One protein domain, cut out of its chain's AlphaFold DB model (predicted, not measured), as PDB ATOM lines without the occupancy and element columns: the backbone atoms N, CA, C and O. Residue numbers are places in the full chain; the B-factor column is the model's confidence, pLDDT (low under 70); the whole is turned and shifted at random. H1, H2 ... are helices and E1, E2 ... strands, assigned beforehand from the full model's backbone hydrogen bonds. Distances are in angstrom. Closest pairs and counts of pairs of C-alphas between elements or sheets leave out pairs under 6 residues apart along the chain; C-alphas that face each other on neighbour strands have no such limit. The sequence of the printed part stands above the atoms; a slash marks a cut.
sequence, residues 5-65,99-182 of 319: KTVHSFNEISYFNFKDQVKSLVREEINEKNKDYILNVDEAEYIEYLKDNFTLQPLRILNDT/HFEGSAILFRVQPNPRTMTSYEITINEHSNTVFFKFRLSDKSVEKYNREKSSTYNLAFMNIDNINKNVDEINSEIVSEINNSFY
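AT A GLANCE: This is residues 5 to 65 and 99 to 182 of the 319 residues of an uncharacterized protein of termite gut metagenome (UniProt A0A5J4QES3). A long rod has two small antiparallel sheets and the short helix H4 in its middle part, the helices H1, H3 and H6 stretching toward one end, and E5 with H5 folded back over it reaching toward the other. H6 packs on H1 and H3, H2 lies at the far end of that helical half, and H5 and H6 follow each other along the rod. The 145 printed residues hold six named helices and five named strands in the order E1 H1 H2 H3 E2 E3 H4 E4 E5 H5 H6, with antiparallel sheets E1 - E4 - E5 and E2 - E3; the class is mixed, helices and strands. The whole is loose, with a radius of gyration of the C-alphas of 18.9 A and spans of 68 by 29 by 21 A.

IN THESE COORDINATES: E1, residues 5 to 8, begins at C-alpha 5 (79.430, 82.213, 93.717). H1, residues 15 to 32, is 25.9 A long; H2 is residues 35 to 40, and H3, residues 43 to 54, is 16.3 A long. E2 is residues 60 to 65, E3 99 to 101, H4 104 to 108 and E4 120 to 124. E5, residues 129 to 136, is 23.2 A long, and H5, residues 141 to 156, 22.3 A. H6, residues 159 to 182, measures 34.2 A and ends at C-alpha 182 (115.378, 91.008, 90.393).

HOW THE PARTS SIT: E1 and E4 are antiparallel, with N 7 and O 121 within hydrogen-bond range at 2.8 A. The hairpin E4 and E5 has N 122 and O 131 at 2.8 A. H5 is on this sheet at a height of 8.7 A, making two layers, a helix on one face of a sheet; it runs slantwise to the strands, at 44 degrees to E5 on the local plane. H4 is on the same face, at 8.8 A. E2 and E3 are antiparallel, with N 62 and O 99 at 2.9 A; the closest C-alphas of E3 and E5, His 99 and Thr 129, are 4.3 A apart. H6 touches H1, closest at C-alphas 180 and 27, 6.3 A, at a shallow tilt of 30 degrees, the same way. Residues 173 to 178 of H6 touch H3, closest at C-alphas 174 and 51, 6.4 A. H2 and H6 are close but not clearly touching, at C-alphas 38 and 181, 7.9 A. Every O i to N i+4 pair is within hydrogen-bond range in H1, H2, H3 and H5; H6 has 18 of 20, and H4 0 of 1 but 2 of 2 O i to N i+3 pairs.

THE WHOLE: The C-alphas farthest apart, Asp 36 and Ser 140, are 68.1 A apart. Residues 66 to 98 are not printed; C-alphas 65 and 99 are 6.0 A apart across the cut. The link from H4 to E4 is long. Residues 35 to 37 and 39 to 40 have pLDDT under 70.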
ATOM      1  N   LYS A   5      79.124  83.057  94.877       87.81
ATOM      2  CA  LYS A   5      79.430  82.213  93.717       87.81
ATOM      3  C   LYS A   5      79.204  80.746  94.066       87.81
ATOM      4  O   LYS A   5      79.661  80.287  95.111       87.81
ATOM      5  N   THR A   6      78.518  80.027  93.186       90.44
ATOM      6  CA  THR A   6      78.353  78.572  93.277       90.44
ATOM      7  C   THR A   6      79.462  77.896  92.488       90.44
ATOM      8  O   THR A   6      79.757  78.327  91.375       90.44
ATOM      9  N   VAL A   7      80.094  76.890  93.088       92.38
ATOM     10  CA  VAL A   7      81.240  76.164  92.531       92.38
ATOM     11  C   VAL A   7      81.146  74.683  92.882       92.38
ATOM     12  O   VAL A   7      80.554  74.316  93.900       92.38
ATOM     13  N   HIS A   8      81.785  73.827  92.087       92.81
ATOM     14  CA  HIS A   8      82.064  72.456  92.516       92.81
ATOM     15  C   HIS A   8      83.337  72.438  93.357       92.81
ATOM     16  O   HIS A   8      84.415  72.790  92.870       92.81
ATOM     17  N   SER A   9      83.214  72.018  94.615       92.62
ATOM     18  CA  SER A   9      84.320  72.062  95.562       92.62
ATOM     19  C   SER A   9      85.531  71.273  95.051       92.62
ATOM     20  O   SER A   9      85.441  70.099  94.684       92.62
ATOM     21  N   PHE A  10      86.676  71.952  95.020       94.25
ATOM     22  CA  PHE A  10      87.994  71.434  94.663       94.25
ATOM     23  C   PHE A  10      88.050  70.774  93.274       94.25
ATOM     24  O   PHE A  10      88.698  69.736  93.102       94.25
ATOM     25  N   ASN A  11      87.329  71.327  92.287       92.19
ATOM     26  CA  ASN A  11      87.170  70.689  90.973       92.19
ATOM     27  C   ASN A  11      87.144  71.636  89.755       92.19
ATOM     28  O   ASN A  11      86.934  71.164  88.644       92.19
ATOM     29  N   GLU A  12      87.321  72.948  89.912       89.88
ATOM     30  CA  GLU A  12      87.226  73.871  88.766       89.88
ATOM     31  C   GLU A  12      88.575  74.096  88.075       89.88
ATOM     32  O   GLU A  12      88.649  74.126  86.849       89.88
ATOM     33  N   ILE A  13      89.647  74.262  88.854       91.06
ATOM     34  CA  ILE A  13      90.975  74.626  88.344       91.06
ATOM     35  C   ILE A  13      91.987  73.602  88.842       91.06
ATOM     36  O   ILE A  13      92.052  73.341  90.038       91.06
ATOM     37  N   SER A  14      92.796  73.028  87.950       91.44
ATOM     38  CA  SER A  14      93.841  72.087  88.364       91.44
ATOM     39  C   SER A  14      94.926  72.778  89.199       91.44
ATOM     40  O   SER A  14      95.235  73.948  88.975       91.44
ATOM     41  N   TYR A  15      95.548  72.035  90.118       90.25
ATOM     42  CA  TYR A  15      96.702  72.488  90.902       90.25
ATOM     43  C   TYR A  15      97.777  73.187  90.050       90.25
ATOM     44  O   TYR A  15      98.217  74.290  90.370       90.25
ATOM     45  N   PHE A  16      98.167  72.561  88.935       87.88
ATOM     46  CA  PHE A  16      99.212  73.069  88.044       87.88
ATOM     47  C   PHE A  16      98.791  74.360  87.335       87.88
ATOM     48  O   PHE A  16      99.527  75.341  87.373       87.88
ATOM     49  N   ASN A  17      97.578  74.396  86.769       90.56
ATOM     50  CA  ASN A  17      97.086  75.591  86.081       90.56
ATOM     51  C   ASN A  17      96.941  76.765  87.049       90.56
ATOM     52  O   ASN A  17      97.269  77.894  86.699       90.56
ATOM     53  N   PHE A  18      96.469  76.499  88.268       91.12
ATOM     54  CA  PHE A  18      96.342  77.525  89.294       91.12
ATOM     55  C   PHE A  18      97.710  78.118  89.663       91.12
ATOM     56  O   PHE A  18      97.860  79.338  89.682       91.12
ATOM     57  N   LYS A  19      98.730  77.276  89.870       87.62
ATOM     58  CA  LYS A  19     100.112  77.726  90.113       87.62
ATOM     59  C   LYS A  19     100.630  78.627  89.002       87.62
ATOM     60  O   LYS A  19     101.152  79.704  89.285       87.62
ATOM     61  N   ASP A  20     100.468  78.208  87.753       86.81
ATOM     62  CA  ASP A  20     100.958  78.974  86.607       86.81
ATOM     63  C   ASP A  20     100.212  80.302  86.434       86.81
ATOM     64  O   ASP A  20     100.832  81.320  86.115       86.81
ATOM     65  N   GLN A  21      98.903  80.326  86.707       88.12
ATOM     66  CA  GLN A  21      98.108  81.555  86.712       88.12
ATOM     67  C   GLN A  21      98.603  82.542  87.767       88.12
ATOM     68  O   GLN A  21      98.852  83.697  87.436       88.12
ATOM     69  N   VAL A  22      98.811  82.101  89.013       86.00
ATOM     70  CA  VAL A  22      99.288  82.999  90.076       86.00
ATOM     71  C   VAL A  22     100.687  83.531  89.759       86.00
ATOM     72  O   VAL A  22     100.930  84.729  89.881       86.00
ATOM     73  N   LYS A  23     101.596  82.681  89.260       87.06
ATOM     74  CA  LYS A  23     102.926  83.124  88.803       87.06
ATOM     75  C   LYS A  23     102.847  84.141  87.664       87.06
ATOM     76  O   LYS A  23     103.643  85.074  87.621       87.06
ATOM     77  N   SER A  24     101.904  83.965  86.740       87.19
ATOM     78  CA  SER A  24     101.700  84.900  85.629       87.19
ATOM     79  C   SER A  24     101.189  86.251  86.129       87.19
ATOM     80  O   SER A  24     101.754  87.271  85.755       87.19
ATOM     81  N   LEU A  25     100.233  86.256  87.062       84.38
ATOM     82  CA  LEU A  25      99.729  87.482  87.689       84.38
ATOM     83  C   LEU A  25     100.824  88.244  88.450       84.38
ATOM     84  O   LEU A  25     100.896  89.463  88.357       84.38
ATOM     85  N   VAL A  26     101.720  87.539  89.151       87.06
ATOM     86  CA  VAL A  26     102.891  88.160  89.800       87.06
ATOM     87  C   VAL A  26     103.784  88.859  88.770       87.06
ATOM     88  O   VAL A  26     104.223  89.989  88.985       87.06
ATOM     89  N   ARG A  27     104.064  88.198  87.640       87.94
ATOM     90  CA  ARG A  27     104.881  88.776  86.561       87.94
ATOM     91  C   ARG A  27     104.211  89.997  85.947       87.94
ATOM     92  O   ARG A  27     104.895  90.985  85.698       87.94
ATOM     93  N   GLU A  28     102.909  89.923  85.697       86.50
ATOM     94  CA  GLU A  28     102.112  91.032  85.167       86.50
ATOM     95  C   GLU A  28     102.144  92.230  86.120       86.50
ATOM     96  O   GLU A  28     102.568  93.305  85.704       86.50
ATOM     97  N   GLU A  29     101.860  92.030  87.411       83.62
ATOM     98  CA  GLU A  29     101.889  93.093  88.426       83.62
ATOM     99  C   GLU A  29     103.253  93.800  88.484       83.62
ATOM    100  O   GLU A  29     103.313  95.025  88.575       83.62
ATOM    101  N   ILE A  30     104.360  93.049  88.402       86.19
ATOM    102  CA  ILE A  30     105.723  93.609  88.387       86.19
ATOM    103  C   ILE A  30     106.001  94.364  87.080       86.19
ATOM    104  O   ILE A  30     106.614  95.433  87.108       86.19
ATOM    105  N   ASN A  31     105.577  93.822  85.938       82.19
ATOM    106  CA  ASN A  31     105.850  94.396  84.620       82.19
ATOM    107  C   ASN A  31     105.011  95.640  84.316       82.19
ATOM    108  O   ASN A  31     105.482  96.515  83.590       82.19
ATOM    109  N   GLU A  32     103.800  95.730  84.868       80.44
ATOM    110  CA  GLU A  32     102.925  96.896  84.740       80.44
ATOM    111  C   GLU A  32     103.419  98.101  85.551       80.44
ATOM    112  O   GLU A  32     103.044  99.241  85.261       80.44
ATOM    113  N   LYS A  33     104.282  97.896  86.559       78.25
ATOM    114  CA  LYS A  33     104.851  99.020  87.309       78.25
ATOM    115  C   LYS A  33     105.799  99.846  86.447       78.25
ATOM    116  O   LYS A  33     106.549  99.350  85.607       78.25
ATOM    117  N   ASN A  34     105.801 101.146  86.730       72.06
ATOM    118  CA  ASN A  34     106.694 102.098  86.088       72.06
ATOM    119  C   ASN A  34     108.172 101.707  86.320       72.06
ATOM    120  O   ASN A  34     108.552 101.307  87.422       72.06
ATOM    121  N   LYS A  35     109.009 101.863  85.286       69.94
ATOM    122  CA  LYS A  35     110.457 101.598  85.338       69.94
ATOM    123  C   LYS A  35     111.145 102.339  86.494       69.94
ATOM    124  O   LYS A  35     111.915 101.732  87.234       69.94
ATOM    125  N   ASP A  36     110.807 103.612  86.694       65.31
ATOM    126  CA  ASP A  36     111.370 104.456  87.755       65.31
ATOM    127  C   ASP A  36     110.970 103.964  89.147       65.31
ATOM    128  O   ASP A  36     111.744 104.074  90.098       65.31
ATOM    129  N   TYR A  37     109.775 103.385  89.273       68.25
ATOM    130  CA  TYR A  37     109.303 102.807  90.526       68.25
ATOM    131  C   TYR A  37     110.111 101.555  90.887       68.25
ATOM    132  O   TYR A  37     110.658 101.477  91.982       68.25
ATOM    133  N   ILE A  38     110.268 100.609  89.954       73.38
ATOM    134  CA  ILE A  38     111.010  99.357  90.195       73.38
ATOM    135  C   ILE A  38     112.494  99.608  90.516       73.38
ATOM    136  O   ILE A  38     113.101  98.862  91.290       73.38
ATOM    137  N   LEU A  39     113.097 100.659  89.951       68.94
ATOM    138  CA  LEU A  39     114.496 101.002  90.218       68.94
ATOM    139  C   LEU A  39     114.718 101.600  91.617       68.94
ATOM    140  O   LEU A  39     115.741 101.290  92.231       68.94
ATOM    141  N   ASN A  40     113.774 102.410  92.113       68.06
ATOM    142  CA  ASN A  40     113.947 103.227  93.322       68.06
ATOM    143  C   ASN A  40     113.202 102.723  94.565       68.06
ATOM    144  O   ASN A  40     113.476 103.208  95.660       68.06
ATOM    145  N   VAL A  41     112.245 101.803  94.417       74.38
ATOM    146  CA  VAL A  41     111.502 101.250  95.556       74.38
ATOM    147  C   VAL A  41     112.429 100.463  96.489       74.38
ATOM    148  O   VAL A  41     113.371  99.809  96.025       74.38
ATOM    149  N   ASP A  42     112.149 100.512  97.796       77.50
ATOM    150  CA  ASP A  42     112.782  99.611  98.756       77.50
ATOM    151  C   ASP A  42     112.430  98.164  98.389       77.50
ATOM    152  O   ASP A  42     111.263  97.784  98.261       77.50
ATOM    153  N   GLU A  43     113.465  97.368  98.131       80.31
ATOM    154  CA  GLU A  43     113.303  96.015  97.607       80.31
ATOM    155  C   GLU A  43     112.616  95.105  98.619       80.31
ATOM    156  O   GLU A  43     111.753  94.313  98.242       80.31
ATOM    157  N   ALA A  44     112.982  95.219  99.897       79.06
ATOM    158  CA  ALA A  44     112.451  94.362 100.944       79.06
ATOM    159  C   ALA A  44     110.969  94.663 101.171       79.06
ATOM    160  O   ALA A  44     110.148  93.746 101.178       79.06
ATOM    161  N   GLU A  45     110.634  95.947 101.257       80.19
ATOM    162  CA  GLU A  45     109.279  96.431 101.489       80.19
ATOM    163  C   GLU A  45     108.341  96.110 100.310       80.19
ATOM    164  O   GLU A  45     107.206  95.665 100.501       80.19
ATOM    165  N   TYR A  46     108.821  96.242  99.068       81.38
ATOM    166  CA  TYR A  46     108.022  95.885  97.894       81.38
ATOM    167  C   TYR A  46     107.835  94.374  97.736       81.38
ATOM    168  O   TYR A  46     106.748  93.914  97.379       81.38
ATOM    169  N   ILE A  47     108.872  93.581  98.019       85.81
ATOM    170  CA  ILE A  47     108.764  92.119  98.011       85.81
ATOM    171  C   ILE A  47     107.790  91.655  99.099       85.81
ATOM    172  O   ILE A  47     107.004  90.744  98.846       85.81
ATOM    173  N   GLU A  48     107.811  92.262 100.286       84.25
ATOM    174  CA  GLU A  48     106.864  91.965 101.366       84.25
ATOM    175  C   GLU A  48     105.424  92.307 100.967       84.25
ATOM    176  O   GLU A  48     104.550  91.449 101.063       84.25
ATOM    177  N   TYR A  49     105.199  93.476 100.361       87.12
ATOM    178  CA  TYR A  49     103.903  93.830  99.778       87.12
ATOM    179  C   TYR A  49     103.411  92.793  98.753       87.12
ATOM    180  O   TYR A  49     102.241  92.405  98.760       87.12
ATOM    181  N   LEU A  50     104.280  92.317  97.855       85.50
ATOM    182  CA  LEU A  50     103.896  91.288  96.884       85.50
ATOM    183  C   LEU A  50     103.581  89.953  97.573       85.50
ATOM    184  O   LEU A  50     102.622  89.282  97.195       85.50
ATOM    185  N   LYS A  51     104.336  89.570  98.605       87.69
ATOM    186  CA  LYS A  51     104.039  88.361  99.384       87.69
ATOM    187  C   LYS A  51     102.668  88.461 100.040       87.69
ATOM    188  O   LYS A  51     101.867  87.548  99.871       87.69
ATOM    189  N   ASP A  52     102.365  89.567 100.703       83.69
ATOM    190  CA  ASP A  52     101.084  89.748 101.390       83.69
ATOM    191  C   ASP A  52      99.886  89.695 100.433       83.69
ATOM    192  O   ASP A  52      98.829  89.180 100.790       83.69
ATOM    193  N   ASN A  53     100.051  90.175  99.198       85.69
ATOM    194  CA  ASN A  53      98.966  90.186  98.215       85.69
ATOM    195  C   ASN A  53      98.767  88.859  97.477       85.69
ATOM    196  O   ASN A  53      97.639  88.540  97.100       85.69
ATOM    197  N   PHE A  54      99.844  88.114  97.217       86.19
ATOM    198  CA  PHE A  54      99.787  86.909  96.384       86.19
ATOM    199  C   PHE A  54      99.838  85.603  97.178       86.19
ATOM    200  O   PHE A  54      99.463  84.561  96.639       86.19
ATOM    201  N   THR A  55     100.290  85.625  98.435       88.19
ATOM    202  CA  THR A  55     100.279  84.419  99.270       88.19
ATOM    203  C   THR A  55      98.861  84.038  99.678       88.19
ATOM    204  O   THR A  55      97.963  84.860  99.853       88.19
ATOM    205  N   LEU A  56      98.651  82.733  99.797       90.88
ATOM    206  CA  LEU A  56      97.364  82.132 100.090       90.88
ATOM    207  C   LEU A  56      97.314  81.722 101.555       90.88
ATOM    208  O   LEU A  56      98.278  81.190 102.105       90.88
ATOM    209  N   GLN A  57      96.156  81.922 102.169       92.94
ATOM    210  CA  GLN A  57      95.888  81.456 103.518       92.94
ATOM    211  C   GLN A  57      95.194  80.088 103.462       92.94
ATOM    212  O   GLN A  57      94.196  79.961 102.740       92.94
ATOM    213  N   PRO A  58      95.677  79.082 104.216       94.25
ATOM    214  CA  PRO A  58      95.047  77.767 104.297       94.25
ATOM    215  C   PRO A  58      93.563  77.852 104.659       94.25
ATOM    216  O   PRO A  58      93.161  78.670 105.486       94.25
ATOM    217  N   LEU A  59      92.750  76.989 104.054       94.62
ATOM    218  CA  LEU A  59      91.321  76.910 104.324       94.62
ATOM    219  C   LEU A  59      91.034  76.205 105.644       94.62
ATOM    220  O   LEU A  59      91.538  75.113 105.911       94.62
ATOM    221  N   ARG A  60      90.111  76.760 106.420       95.06
ATOM    222  CA  ARG A  60      89.563  76.099 107.605       95.06
ATOM    223  C   ARG A  60      88.066  76.335 107.696       95.06
ATOM    224  O   ARG A  60      87.626  77.472 107.610       95.06
ATOM    225  N   ILE A  61      87.284  75.277 107.903       94.50
ATOM    226  CA  ILE A  61      85.848  75.396 108.188       94.50
ATOM    227  C   ILE A  61      85.643  75.477 109.699       94.50
ATOM    228  O   ILE A  61      86.174  74.655 110.451       94.50
ATOM    229  N   LEU A  62      84.865  76.462 110.140       92.69
ATOM    230  CA  LEU A  62      84.497  76.660 111.537       92.69
ATOM    231  C   LEU A  62      83.207  75.889 111.836       92.69
ATOM    232  O   LEU A  62      82.097  76.394 111.651       92.69
ATOM    233  N   ASN A  63      83.355  74.633 112.254       86.94
ATOM    234  CA  ASN A  63      82.231  73.714 112.486       86.94
ATOM    235  C   ASN A  63      81.269  74.179 113.587       86.94
ATOM    236  O   ASN A  63      80.092  73.843 113.563       86.94
ATOM    237  N   ASP A  64      81.765  74.956 114.545       87.50
ATOM    238  CA  ASP A  64      81.008  75.568 115.637       87.50
ATOM    239  C   ASP A  64      80.066  76.690 115.169       87.50
ATOM    240  O   ASP A  64      79.100  77.015 115.854       87.50
ATOM    241  N   THR A  65      80.302  77.245 113.979       87.69
ATOM    242  CA  THR A  65      79.483  78.316 113.389       87.69
ATOM    243  C   THR A  65      78.331  77.796 112.523       87.69
ATOM    244  O   THR A  65      77.808  78.535 111.684       87.69
ATOM    245  N   HIS A  99      80.936  79.291 108.585       94.50
ATOM    246  CA  HIS A  99      82.011  80.244 108.331       94.50
ATOM    247  C   HIS A  99      83.302  79.497 107.991       94.50
ATOM    248  O   HIS A  99      83.511  78.357 108.413       94.50
ATOM    249  N   PHE A 100      84.162  80.141 107.212       94.69
ATOM    250  CA  PHE A 100      85.488  79.636 106.900       94.69
ATOM    251  C   PHE A 100      86.552  80.714 107.105       94.69
ATOM    252  O   PHE A 100      86.277  81.910 107.053       94.69
ATOM    253  N   GLU A 101      87.780  80.269 107.312       93.69
ATOM    254  CA  GLU A 101      88.988  81.087 107.299       93.69
ATOM    255  C   GLU A 101      89.827  80.695 106.079       93.69
ATOM    256  O   GLU A 101      89.734  79.563 105.594       93.69
ATOM    257  N   GLY A 102      90.637  81.629 105.583       91.31
ATOM    258  CA  GLY A 102      91.550  81.400 104.466       91.31
ATOM    259  C   GLY A 102      91.073  81.937 103.116       91.31
ATOM    260  O   GLY A 102      90.055  82.622 102.994       91.31
ATOM    261  N   SER A 103      91.839  81.631 102.069       91.19
ATOM    262  CA  SER A 103      91.604  82.164 100.725       91.19
ATOM    263  C   SER A 103      90.473  81.414 100.014       91.19
ATOM    264  O   SER A 103      90.645  80.285  99.562       91.19
ATOM    265  N   ALA A 104      89.322  82.069  99.827       91.19
ATOM    266  CA  ALA A 104      88.118  81.486  99.217       91.19
ATOM    267  C   ALA A 104      88.335  80.864  97.821       91.19
ATOM    268  O   ALA A 104      87.630  79.930  97.434       91.19
ATOM    269  N   ILE A 105      89.321  81.359  97.065       90.06
ATOM    270  CA  ILE A 105      89.704  80.816  95.755       90.06
ATOM    271  C   ILE A 105      90.089  79.331  95.831       90.06
ATOM    272  O   ILE A 105      89.825  78.584  94.892       90.06
ATOM    273  N   LEU A 106      90.626  78.876  96.968       92.75
ATOM    274  CA  LEU A 106      91.084  77.503  97.178       92.75
ATOM    275  C   LEU A 106      89.951  76.475  97.092       92.75
ATOM    276  O   LEU A 106      90.197  75.341  96.695       92.75
ATOM    277  N   PHE A 107      88.699  76.866  97.351       93.88
ATOM    278  CA  PHE A 107      87.543  75.988  97.143       93.88
ATOM    279  C   PHE A 107      87.326  75.600  95.677       93.88
ATOM    280  O   PHE A 107      86.578  74.668  95.405       93.88
ATOM    281  N   ARG A 108      87.940  76.308  94.727       93.38
ATOM    282  CA  ARG A 108      87.879  76.003  93.290       93.38
ATOM    283  C   ARG A 108      89.052  75.156  92.825       93.38
ATOM    284  O   ARG A 108      88.967  74.511  91.781       93.38
ATOM    285  N   VAL A 109      90.145  75.180  93.582       92.81
ATOM    286  CA  VAL A 109      91.409  74.570  93.191       92.81
ATOM    287  C   VAL A 109      91.383  73.092  93.535       92.81
ATOM    288  O   VAL A 109      91.109  72.683  94.660       92.81
ATOM    289  N   GLN A 110      91.671  72.279  92.537       93.62
ATOM    290  CA  GLN A 110      91.843  70.853  92.664       93.62
ATOM    291  C   GLN A 110      93.212  70.571  93.296       93.62
ATOM    292  O   GLN A 110      94.221  70.915  92.678       93.62
ATOM    293  N   PRO A 111      93.284  69.934  94.475       93.94
ATOM    294  CA  PRO A 111      94.565  69.615  95.087       93.94
ATOM    295  C   PRO A 111      95.305  68.502  94.336       93.94
ATOM    296  O   PRO A 111      94.724  67.758  93.543       93.94
ATOM    297  N   ASN A 112      96.593  68.363  94.628       92.19
ATOM    298  CA  ASN A 112      97.439  67.269  94.183       92.19
ATOM    299  C   ASN A 112      98.275  66.735  95.368       92.19
ATOM    300  O   ASN A 112      99.177  67.439  95.819       92.19
ATOM    301  N   PRO A 113      98.021  65.517  95.882       92.06
ATOM    302  CA  PRO A 113      97.037  64.545  95.404       92.06
ATOM    303  C   PRO A 113      95.590  64.964  95.704       92.06
ATOM    304  O   PRO A 113      95.312  65.678  96.666       92.06
ATOM    305  N   ARG A 114      94.650  64.475  94.885       90.94
ATOM    306  CA  ARG A 114      93.210  64.693  95.068       90.94
ATOM    307  C   ARG A 114      92.508  63.454  95.603       90.94
ATOM    308  O   ARG A 114      92.724  62.351  95.109       90.94
ATOM    309  N   THR A 115      91.529  63.679  96.475       92.06
ATOM    310  CA  THR A 115      90.446  62.722  96.707       92.06
ATOM    311  C   THR A 115      89.315  62.953  95.703       92.06
ATOM    312  O   THR A 115      88.844  64.085  95.554       92.06
ATOM    313  N   MET A 116      88.888  61.901  94.991       91.44
ATOM    314  CA  MET A 116      87.900  61.953  93.895       91.44
ATOM    315  C   MET A 116      86.466  62.197  94.392       91.44
ATOM    316  O   MET A 116      85.565  61.385  94.213       91.44
ATOM    317  N   THR A 117      86.271  63.343  95.027       91.44
ATOM    318  CA  THR A 117      85.000  63.866  95.506       91.44
ATOM    319  C   THR A 117      84.907  65.348  95.163       91.44
ATOM    320  O   THR A 117      85.921  66.044  95.025       91.44
ATOM    321  N   SER A 118      83.681  65.814  94.981       91.75
ATOM    322  CA  SER A 118      83.320  67.224  94.888       91.75
ATOM    323  C   SER A 118      81.843  67.355  95.210       91.75
ATOM    324  O   SER A 118      81.064  66.454  94.889       91.75
ATOM    325  N   TYR A 119      81.449  68.489  95.767       95.56
ATOM    326  CA  TYR A 119      80.047  68.817  95.971       95.56
ATOM    327  C   TYR A 119      79.771  70.250  95.528       95.56
ATOM    328  O   TYR A 119      80.679  71.080  95.514       95.56
ATOM    329  N   GLU A 120      78.535  70.541  95.133       95.94
ATOM    330  CA  GLU A 120      78.149  71.914  94.820       95.94
ATOM    331  C   GLU A 120      78.068  72.730  96.114       95.94
ATOM    332  O   GLU A 120      77.278  72.435  97.015       95.94
ATOM    333  N   ILE A 121      78.905  73.759  96.207       95.25
ATOM    334  CA  ILE A 121      78.944  74.680  97.338       95.25
ATOM    335  C   ILE A 121      78.751  76.105  96.844       95.25
ATOM    336  O   ILE A 121      79.178  76.478  95.751       95.25
ATOM    337  N   THR A 122      78.144  76.932  97.678       94.62
ATOM    338  CA  THR A 122      78.027  78.361  97.430       94.62
ATOM    339  C   THR A 122      78.857  79.117  98.452       94.62
ATOM    340  O   THR A 122      78.698  78.946  99.660       94.62
ATOM    341  N   ILE A 123      79.748  79.969  97.955       92.12
ATOM    342  CA  ILE A 123      80.716  80.720  98.748       92.12
ATOM    343  C   ILE A 123      80.324  82.190  98.710       92.12
ATOM    344  O   ILE A 123      80.052  82.734  97.640       92.12
ATOM    345  N   ASN A 124      80.309  82.828  99.874       89.25
ATOM    346  CA  ASN A 124      80.180  84.267 100.030       89.25
ATOM    347  C   ASN A 124      81.496  84.820 100.581       89.25
ATOM    348  O   ASN A 124      81.816  84.620 101.753       89.25
ATOM    349  N   GLU A 125      82.238  85.512  99.718       83.94
ATOM    350  CA  GLU A 125      83.558  86.068 100.033       83.94
ATOM    351  C   GLU A 125      83.472  87.277 100.990       83.94
ATOM    352  O   GLU A 125      84.435  87.577 101.682       83.94
ATOM    353  N   HIS A 126      82.334  87.981 101.081       83.88
ATOM    354  CA  HIS A 126      82.195  89.129 101.993       83.88
ATOM    355  C   HIS A 126      81.954  88.730 103.445       83.88
ATOM    356  O   HIS A 126      82.415  89.417 104.354       83.88
ATOM    357  N   SER A 127      81.176  87.671 103.664       85.44
ATOM    358  CA  SER A 127      80.876  87.168 105.007       85.44
ATOM    359  C   SER A 127      81.756  85.990 105.407       85.44
ATOM    360  O   SER A 127      81.563  85.459 106.493       85.44
ATOM    361  N   ASN A 128      82.680  85.557 104.539       89.62
ATOM    362  CA  ASN A 128      83.465  84.334 104.705       89.62
ATOM    363  C   ASN A 128      82.587  83.136 105.086       89.62
ATOM    364  O   ASN A 128      82.888  82.384 106.009       89.62
ATOM    365  N   THR A 129      81.456  82.979 104.393       92.00
ATOM    366  CA  THR A 129      80.545  81.851 104.625       92.00
ATOM    367  C   THR A 129      80.485  80.948 103.414       92.00
ATOM    368  O   THR A 129      80.345  81.433 102.291       92.00
ATOM    369  N   VAL A 130      80.482  79.646 103.649       93.62
ATOM    370  CA  VAL A 130      80.234  78.617 102.646       93.62
ATOM    371  C   VAL A 130      79.001  77.823 103.050       93.62
ATOM    372  O   VAL A 130      78.769  77.568 104.231       93.62
ATOM    373  N   PHE A 131      78.172  77.456 102.084       93.56
ATOM    374  CA  PHE A 131      77.019  76.607 102.342       93.56
ATOM    375  C   PHE A 131      76.823  75.581 101.241       93.56
ATOM    376  O   PHE A 131      77.181  75.805 100.086       93.56
ATOM    377  N   PHE A 132      76.226  74.460 101.614       94.00
ATOM    378  CA  PHE A 132      75.775  73.435 100.687       94.00
ATOM    379  C   PHE A 132      74.303  73.142 100.937       94.00
ATOM    380  O   PHE A 132      73.759  73.409 102.016       94.00
ATOM    381  N   LYS A 133      73.659  72.586  99.918       93.00
ATOM    382  CA  LYS A 133      72.261  72.182  99.979       93.00
ATOM    383  C   LYS A 133      72.152  70.682  99.846       93.00
ATOM    384  O   LYS A 133      72.866  70.102  99.044       93.00
ATOM    385  N   PHE A 134      71.242  70.071 100.586       91.44
ATOM    386  CA  PHE A 134      70.935  68.649 100.459       91.44
ATOM    387  C   PHE A 134      69.436  68.425 100.641       91.44
ATOM    388  O   PHE A 134      68.731  69.265 101.205       91.44
ATOM    389  N   ARG A 135      68.925  67.308 100.119       90.06
ATOM    390  CA  ARG A 135      67.485  67.038 100.041       90.06
ATOM    391  C   ARG A 135      67.131  65.744 100.758       90.06
ATOM    392  O   ARG A 135      67.850  64.758 100.642       90.06
ATOM    393  N   LEU A 136      65.998  65.734 101.457       88.44
ATOM    394  CA  LEU A 136      65.408  64.522 102.030       88.44
ATOM    395  C   LEU A 136      63.935  64.390 101.649       88.44
ATOM    396  O   LEU A 136      63.191  65.366 101.700       88.44
ATOM    397  N   SER A 137      63.500  63.171 101.330       82.62
ATOM    398  CA  SER A 137      62.082  62.825 101.144       82.62
ATOM    399  C   SER A 137      61.367  62.556 102.474       82.62
ATOM    400  O   SER A 137      60.187  62.859 102.634       82.62
ATOM    401  N   ASP A 138      62.096  62.012 103.451       80.56
ATOM    402  CA  ASP A 138      61.531  61.495 104.697       80.56
ATOM    403  C   ASP A 138      61.872  62.405 105.881       80.56
ATOM    404  O   ASP A 138      62.992  62.899 106.005       80.56
ATOM    405  N   LYS A 139      60.942  62.539 106.832       82.94
ATOM    406  CA  LYS A 139      61.124  63.312 108.076       82.94
ATOM    407  C   LYS A 139      61.888  62.533 109.162       82.94
ATOM    408  O   LYS A 139      61.495  62.540 110.325       82.94
ATOM    409  N   SER A 140      62.945  61.815 108.785       88.69
ATOM    410  CA  SER A 140      63.770  61.038 109.720       88.69
ATOM    411  C   SER A 140      65.004  61.830 110.150       88.69
ATOM    412  O   SER A 140      65.826  62.209 109.317       88.69
ATOM    413  N   VAL A 141      65.158  62.034 111.462       88.81
ATOM    414  CA  VAL A 141      66.308  62.739 112.058       88.81
ATOM    415  C   VAL A 141      67.621  61.986 111.806       88.81
ATOM    416  O   VAL A 141      68.640  62.598 111.499       88.81
ATOM    417  N   GLU A 142      67.599  60.654 111.868       90.00
ATOM    418  CA  GLU A 142      68.775  59.822 111.584       90.00
ATOM    419  C   GLU A 142      69.238  59.974 110.133       90.00
ATOM    420  O   GLU A 142      70.424  60.190 109.875       90.00
ATOM    421  N   LYS A 143      68.296  59.915 109.178       88.94
ATOM    422  CA  LYS A 143      68.608  60.135 107.761       88.94
ATOM    423  C   LYS A 143      69.132  61.548 107.528       88.94
ATOM    424  O   LYS A 143      70.084  61.701 106.772       88.94
ATOM    425  N   TYR A 144      68.557  62.549 108.194       90.38
ATOM    426  CA  TYR A 144      69.009  63.937 108.104       90.38
ATOM    427  C   TYR A 144      70.469  64.088 108.546       90.38
ATOM    428  O   TYR A 144      71.292  64.588 107.781       90.38
ATOM    429  N   ASN A 145      70.813  63.591 109.738       91.62
ATOM    430  CA  ASN A 145      72.174  63.685 110.271       91.62
ATOM    431  C   ASN A 145      73.184  62.942 109.393       91.62
ATOM    432  O   ASN A 145      74.287  63.441 109.155       91.62
ATOM    433  N   ARG A 146      72.803  61.764 108.885       92.50
ATOM    434  CA  ARG A 146      73.640  60.977 107.979       92.50
ATOM    435  C   ARG A 146      73.884  61.703 106.661       92.50
ATOM    436  O   ARG A 146      75.033  61.788 106.238       92.50
ATOM    437  N   GLU A 147      72.833  62.229 106.036       91.75
ATOM    438  CA  GLU A 147      72.946  62.919 104.750       91.75
ATOM    439  C   GLU A 147      73.765  64.200 104.892       91.75
ATOM    440  O   GLU A 147      74.731  64.380 104.163       91.75
ATOM    441  N   LYS A 148      73.487  65.019 105.916       92.94
ATOM    442  CA  LYS A 148      74.267  66.224 106.227       92.94
ATOM    443  C   LYS A 148      75.756  65.917 106.382       92.94
ATOM    444  O   LYS A 148      76.589  66.602 105.795       92.94
ATOM    445  N   SER A 149      76.087  64.882 107.157       92.81
ATOM    446  CA  SER A 149      77.478  64.478 107.399       92.81
ATOM    447  C   SER A 149      78.142  63.945 106.128       92.81
ATOM    448  O   SER A 149      79.294  64.264 105.849       92.81
ATOM    449  N   SER A 150      77.405  63.167 105.330       94.06
ATOM    450  CA  SER A 150      77.861  62.675 104.028       94.06
ATOM    451  C   SER A 150      78.166  63.835 103.081       94.06
ATOM    452  O   SER A 150      79.271  63.925 102.551       94.06
ATOM    453  N   THR A 151      77.234  64.779 102.936       94.25
ATOM    454  CA  THR A 151      77.404  65.965 102.094       94.25
ATOM    455  C   THR A 151      78.560  66.842 102.564       94.25
ATOM    456  O   THR A 151      79.371  67.262 101.743       94.25
ATOM    457  N   TYR A 152      78.686  67.068 103.876       94.81
ATOM    458  CA  TYR A 152      79.810  67.800 104.457       94.81
ATOM    459  C   TYR A 152      81.149  67.157 104.066       94.81
ATOM    460  O   TYR A 152      82.050  67.835 103.570       94.81
ATOM    461  N   ASN A 153      81.262  65.836 104.222       94.56
ATOM    462  CA  ASN A 153      82.468  65.102 103.851       94.56
ATOM    463  C   ASN A 153      82.739  65.203 102.346       94.56
ATOM    464  O   ASN A 153      83.856  65.517 101.952       94.56
ATOM    465  N   LEU A 154      81.730  65.010 101.491       93.88
ATOM    466  CA  LEU A 154      81.901  65.140 100.042       93.88
ATOM    467  C   LEU A 154      82.382  66.542  99.638       93.88
ATOM    468  O   LEU A 154      83.241  66.663  98.760       93.88
ATOM    469  N   ALA A 155      81.847  67.579 100.290       94.06
ATOM    470  CA  ALA A 155      82.167  68.973 100.026       94.06
ATOM    471  C   ALA A 155      83.590  69.342 100.458       94.06
ATOM    472  O   ALA A 155      84.279  70.028  99.702       94.06
ATOM    473  N   PHE A 156      84.041  68.885 101.631       95.81
ATOM    474  CA  PHE A 156      85.219  69.437 102.314       95.81
ATOM    475  C   PHE A 156      86.381  68.457 102.535       95.81
ATOM    476  O   PHE A 156      87.426  68.856 103.038       95.81
ATOM    477  N   MET A 157      86.270  67.201 102.100       94.56
ATOM    478  CA  MET A 157      87.318  66.176 102.266       94.56
ATOM    479  C   MET A 157      88.675  66.530 101.635       94.56
ATOM    480  O   MET A 157      89.694  65.957 102.006       94.56
ATOM    481  N   ASN A 158      88.715  67.467 100.688       95.12
ATOM    482  CA  ASN A 158      89.949  67.902 100.034       95.12
ATOM    483  C   ASN A 158      90.663  69.069 100.745       95.12
ATOM    484  O   ASN A 158      91.738  69.455 100.288       95.12
ATOM    485  N   ILE A 159      90.122  69.600 101.854       95.44
ATOM    486  CA  ILE A 159      90.710  70.740 102.584       95.44
ATOM    487  C   ILE A 159      92.139  70.448 103.056       95.44
ATOM    488  O   ILE A 159      93.042  71.247 102.823       95.44
ATOM    489  N   ASP A 160      92.378  69.283 103.651       93.81
ATOM    490  CA  ASP A 160      93.713  68.951 104.160       93.81
ATOM    491  C   ASP A 160      94.748  68.830 103.034       93.81
ATOM    492  O   ASP A 160      95.905  69.218 103.194       93.81
ATOM    493  N   ASN A 161      94.332  68.312 101.875       94.62
ATOM    494  CA  ASN A 161      95.209  68.172 100.716       94.62
ATOM    495  C   ASN A 161      95.522  69.536 100.092       94.62
ATOM    496  O   ASN A 161      96.686  69.817  99.811       94.62
ATOM    497  N   ILE A 162      94.517  70.404  99.920       95.12
ATOM    498  CA  ILE A 162      94.755  71.739  99.360       95.12
ATOM    499  C   ILE A 162      95.590  72.599 100.309       95.12
ATOM    500  O   ILE A 162      96.445  73.339  99.844       95.12
ATOM    501  N   ASN A 163      95.431  72.457 101.627       95.06
ATOM    502  CA  ASN A 163      96.243  73.197 102.592       95.06
ATOM    503  C   ASN A 163      97.719  72.798 102.532       95.06
ATOM    504  O   ASN A 163      98.580  73.668 102.560       95.06
ATOM    505  N   LYS A 164      98.025  71.508 102.346       93.62
ATOM    506  CA  LYS A 164      99.407  71.069 102.081       93.62
ATOM    507  C   LYS A 164      99.953  71.653 100.779       93.62
ATOM    508  O   LYS A 164     101.128  71.987 100.690       93.62
ATOM    509  N   ASN A 165      99.102  71.782  99.763       93.19
ATOM    510  CA  ASN A 165      99.482  72.421  98.509       93.19
ATOM    511  C   ASN A 165      99.712  73.926  98.657       93.19
ATOM    512  O   ASN A 165     100.572  74.454  97.964       93.19
ATOM    513  N   VAL A 166      98.986  74.612  99.543       93.12
ATOM    514  CA  VAL A 166      99.165  76.049  99.804       93.12
ATOM    515  C   VAL A 166     100.592  76.357 100.247       93.12
ATOM    516  O   VAL A 166     101.169  77.315  99.742       93.12
ATOM    517  N   ASP A 167     101.191  75.532 101.104       89.94
ATOM    518  CA  ASP A 167     102.572  75.742 101.561       89.94
ATOM    519  C   ASP A 167     103.579  75.683 100.397       89.94
ATOM    520  O   ASP A 167     104.466  76.536 100.273       89.94
ATOM    521  N   GLU A 168     103.413  74.706  99.499       91.69
ATOM    522  CA  GLU A 168     104.233  74.564  98.289       91.69
ATOM    523  C   GLU A 168     103.995  75.729  97.316       91.69
ATOM    524  O   GLU A 168     104.947  76.347  96.835       91.69
ATOM    525  N   ILE A 169     102.728  76.080  97.072       91.56
ATOM    526  CA  ILE A 169     102.331  77.198  96.208       91.56
ATOM    527  C   ILE A 169     102.942  78.503  96.720       91.56
ATOM    528  O   ILE A 169     103.575  79.218  95.949       91.56
ATOM    529  N   ASN A 170     102.804  78.800  98.011       93.19
ATOM    530  CA  ASN A 170     103.328  80.018  98.623       93.19
ATOM    531  C   ASN A 170     104.851  80.092  98.513       93.19
ATOM    532  O   ASN A 170     105.388  81.139  98.154       93.19
ATOM    533  N   SER A 171     105.546  78.981  98.759       92.75
ATOM    534  CA  SER A 171     107.005  78.913  98.619       92.75
ATOM    535  C   SER A 171     107.450  79.215  97.183       92.75
ATOM    536  O   SER A 171     108.403  79.965  96.956       92.75
ATOM    537  N   GLU A 172     106.731  78.687  96.193       91.62
ATOM    538  CA  GLU A 172     107.005  78.966  94.785       91.62
ATOM    539  C   GLU A 172     106.633  80.386  94.359       91.62
ATOM    540  O   GLU A 172     107.373  80.984  93.581       91.62
ATOM    541  N   ILE A 173     105.531  80.945  94.867       92.19
ATOM    542  CA  ILE A 173     105.138  82.342  94.637       92.19
ATOM    543  C   ILE A 173     106.220  83.273  95.169       92.19
ATOM    544  O   ILE A 173     106.655  84.171  94.456       92.19
ATOM    545  N   VAL A 174     106.715  83.029  96.385       93.06
ATOM    546  CA  VAL A 174     107.813  83.806  96.972       93.06
ATOM    547  C   VAL A 174     109.055  83.741  96.084       93.06
ATOM    548  O   VAL A 174     109.670  84.774  95.814       93.06
ATOM    549  N   SER A 175     109.428  82.553  95.604       94.06
ATOM    550  CA  SER A 175     110.563  82.396  94.686       94.06
ATOM    551  C   SER A 175     110.342  83.155  93.372       94.06
ATOM    552  O   SER A 175     111.219  83.891  92.921       94.06
ATOM    553  N   GLU A 176     109.149  83.051  92.782       92.94
ATOM    554  CA  GLU A 176     108.788  83.746  91.546       92.94
ATOM    555  C   GLU A 176     108.794  85.272  91.708       92.94
ATOM    556  O   GLU A 176     109.314  85.955  90.829       92.94
ATOM    557  N   ILE A 177     108.286  85.799  92.830       92.19
ATOM    558  CA  ILE A 177     108.322  87.231  93.167       92.19
ATOM    559  C   ILE A 177     109.764  87.732  93.144       92.19
ATOM    560  O   ILE A 177     110.067  88.689  92.434       92.19
ATOM    561  N   ASN A 178     110.660  87.060  93.875       93.38
ATOM    562  CA  ASN A 178     112.068  87.448  93.935       93.38
ATOM    563  C   ASN A 178     112.708  87.394  92.544       93.38
ATOM    564  O   ASN A 178     113.268  88.385  92.077       93.38
ATOM    565  N   ASN A 179     112.582  86.261  91.853       93.19
ATOM    566  CA  ASN A 179     113.200  86.065  90.544       93.19
ATOM    567  C   ASN A 179     112.698  87.086  89.520       93.19
ATOM    568  O   ASN A 179     113.498  87.671  88.793       93.19
ATOM    569  N   SER A 180     111.387  87.325  89.464       90.75
ATOM    570  CA  SER A 180     110.796  88.268  88.517       90.75
ATOM    571  C   SER A 180     111.154  89.714  88.841       90.75
ATOM    572  O   SER A 180     111.485  90.461  87.921       90.75
ATOM    573  N   PHE A 181     111.164  90.100  90.118       90.94
ATOM    574  CA  PHE A 181     111.560  91.443  90.533       90.94
ATOM    575  C   PHE A 181     113.035  91.722  90.218       90.94
ATOM    576  O   PHE A 181     113.343  92.701  89.537       90.94
ATOM    577  N   TYR A 182     113.945  90.836  90.636       91.50
ATOM    578  CA  TYR A 182     115.378  91.008  90.393       91.50
ATOM    579  C   TYR A 182     115.726  90.944  88.908       91.50
ATOM    580  O   TYR A 182     116.471  91.797  88.428       91.50
TER     581      TYR A 182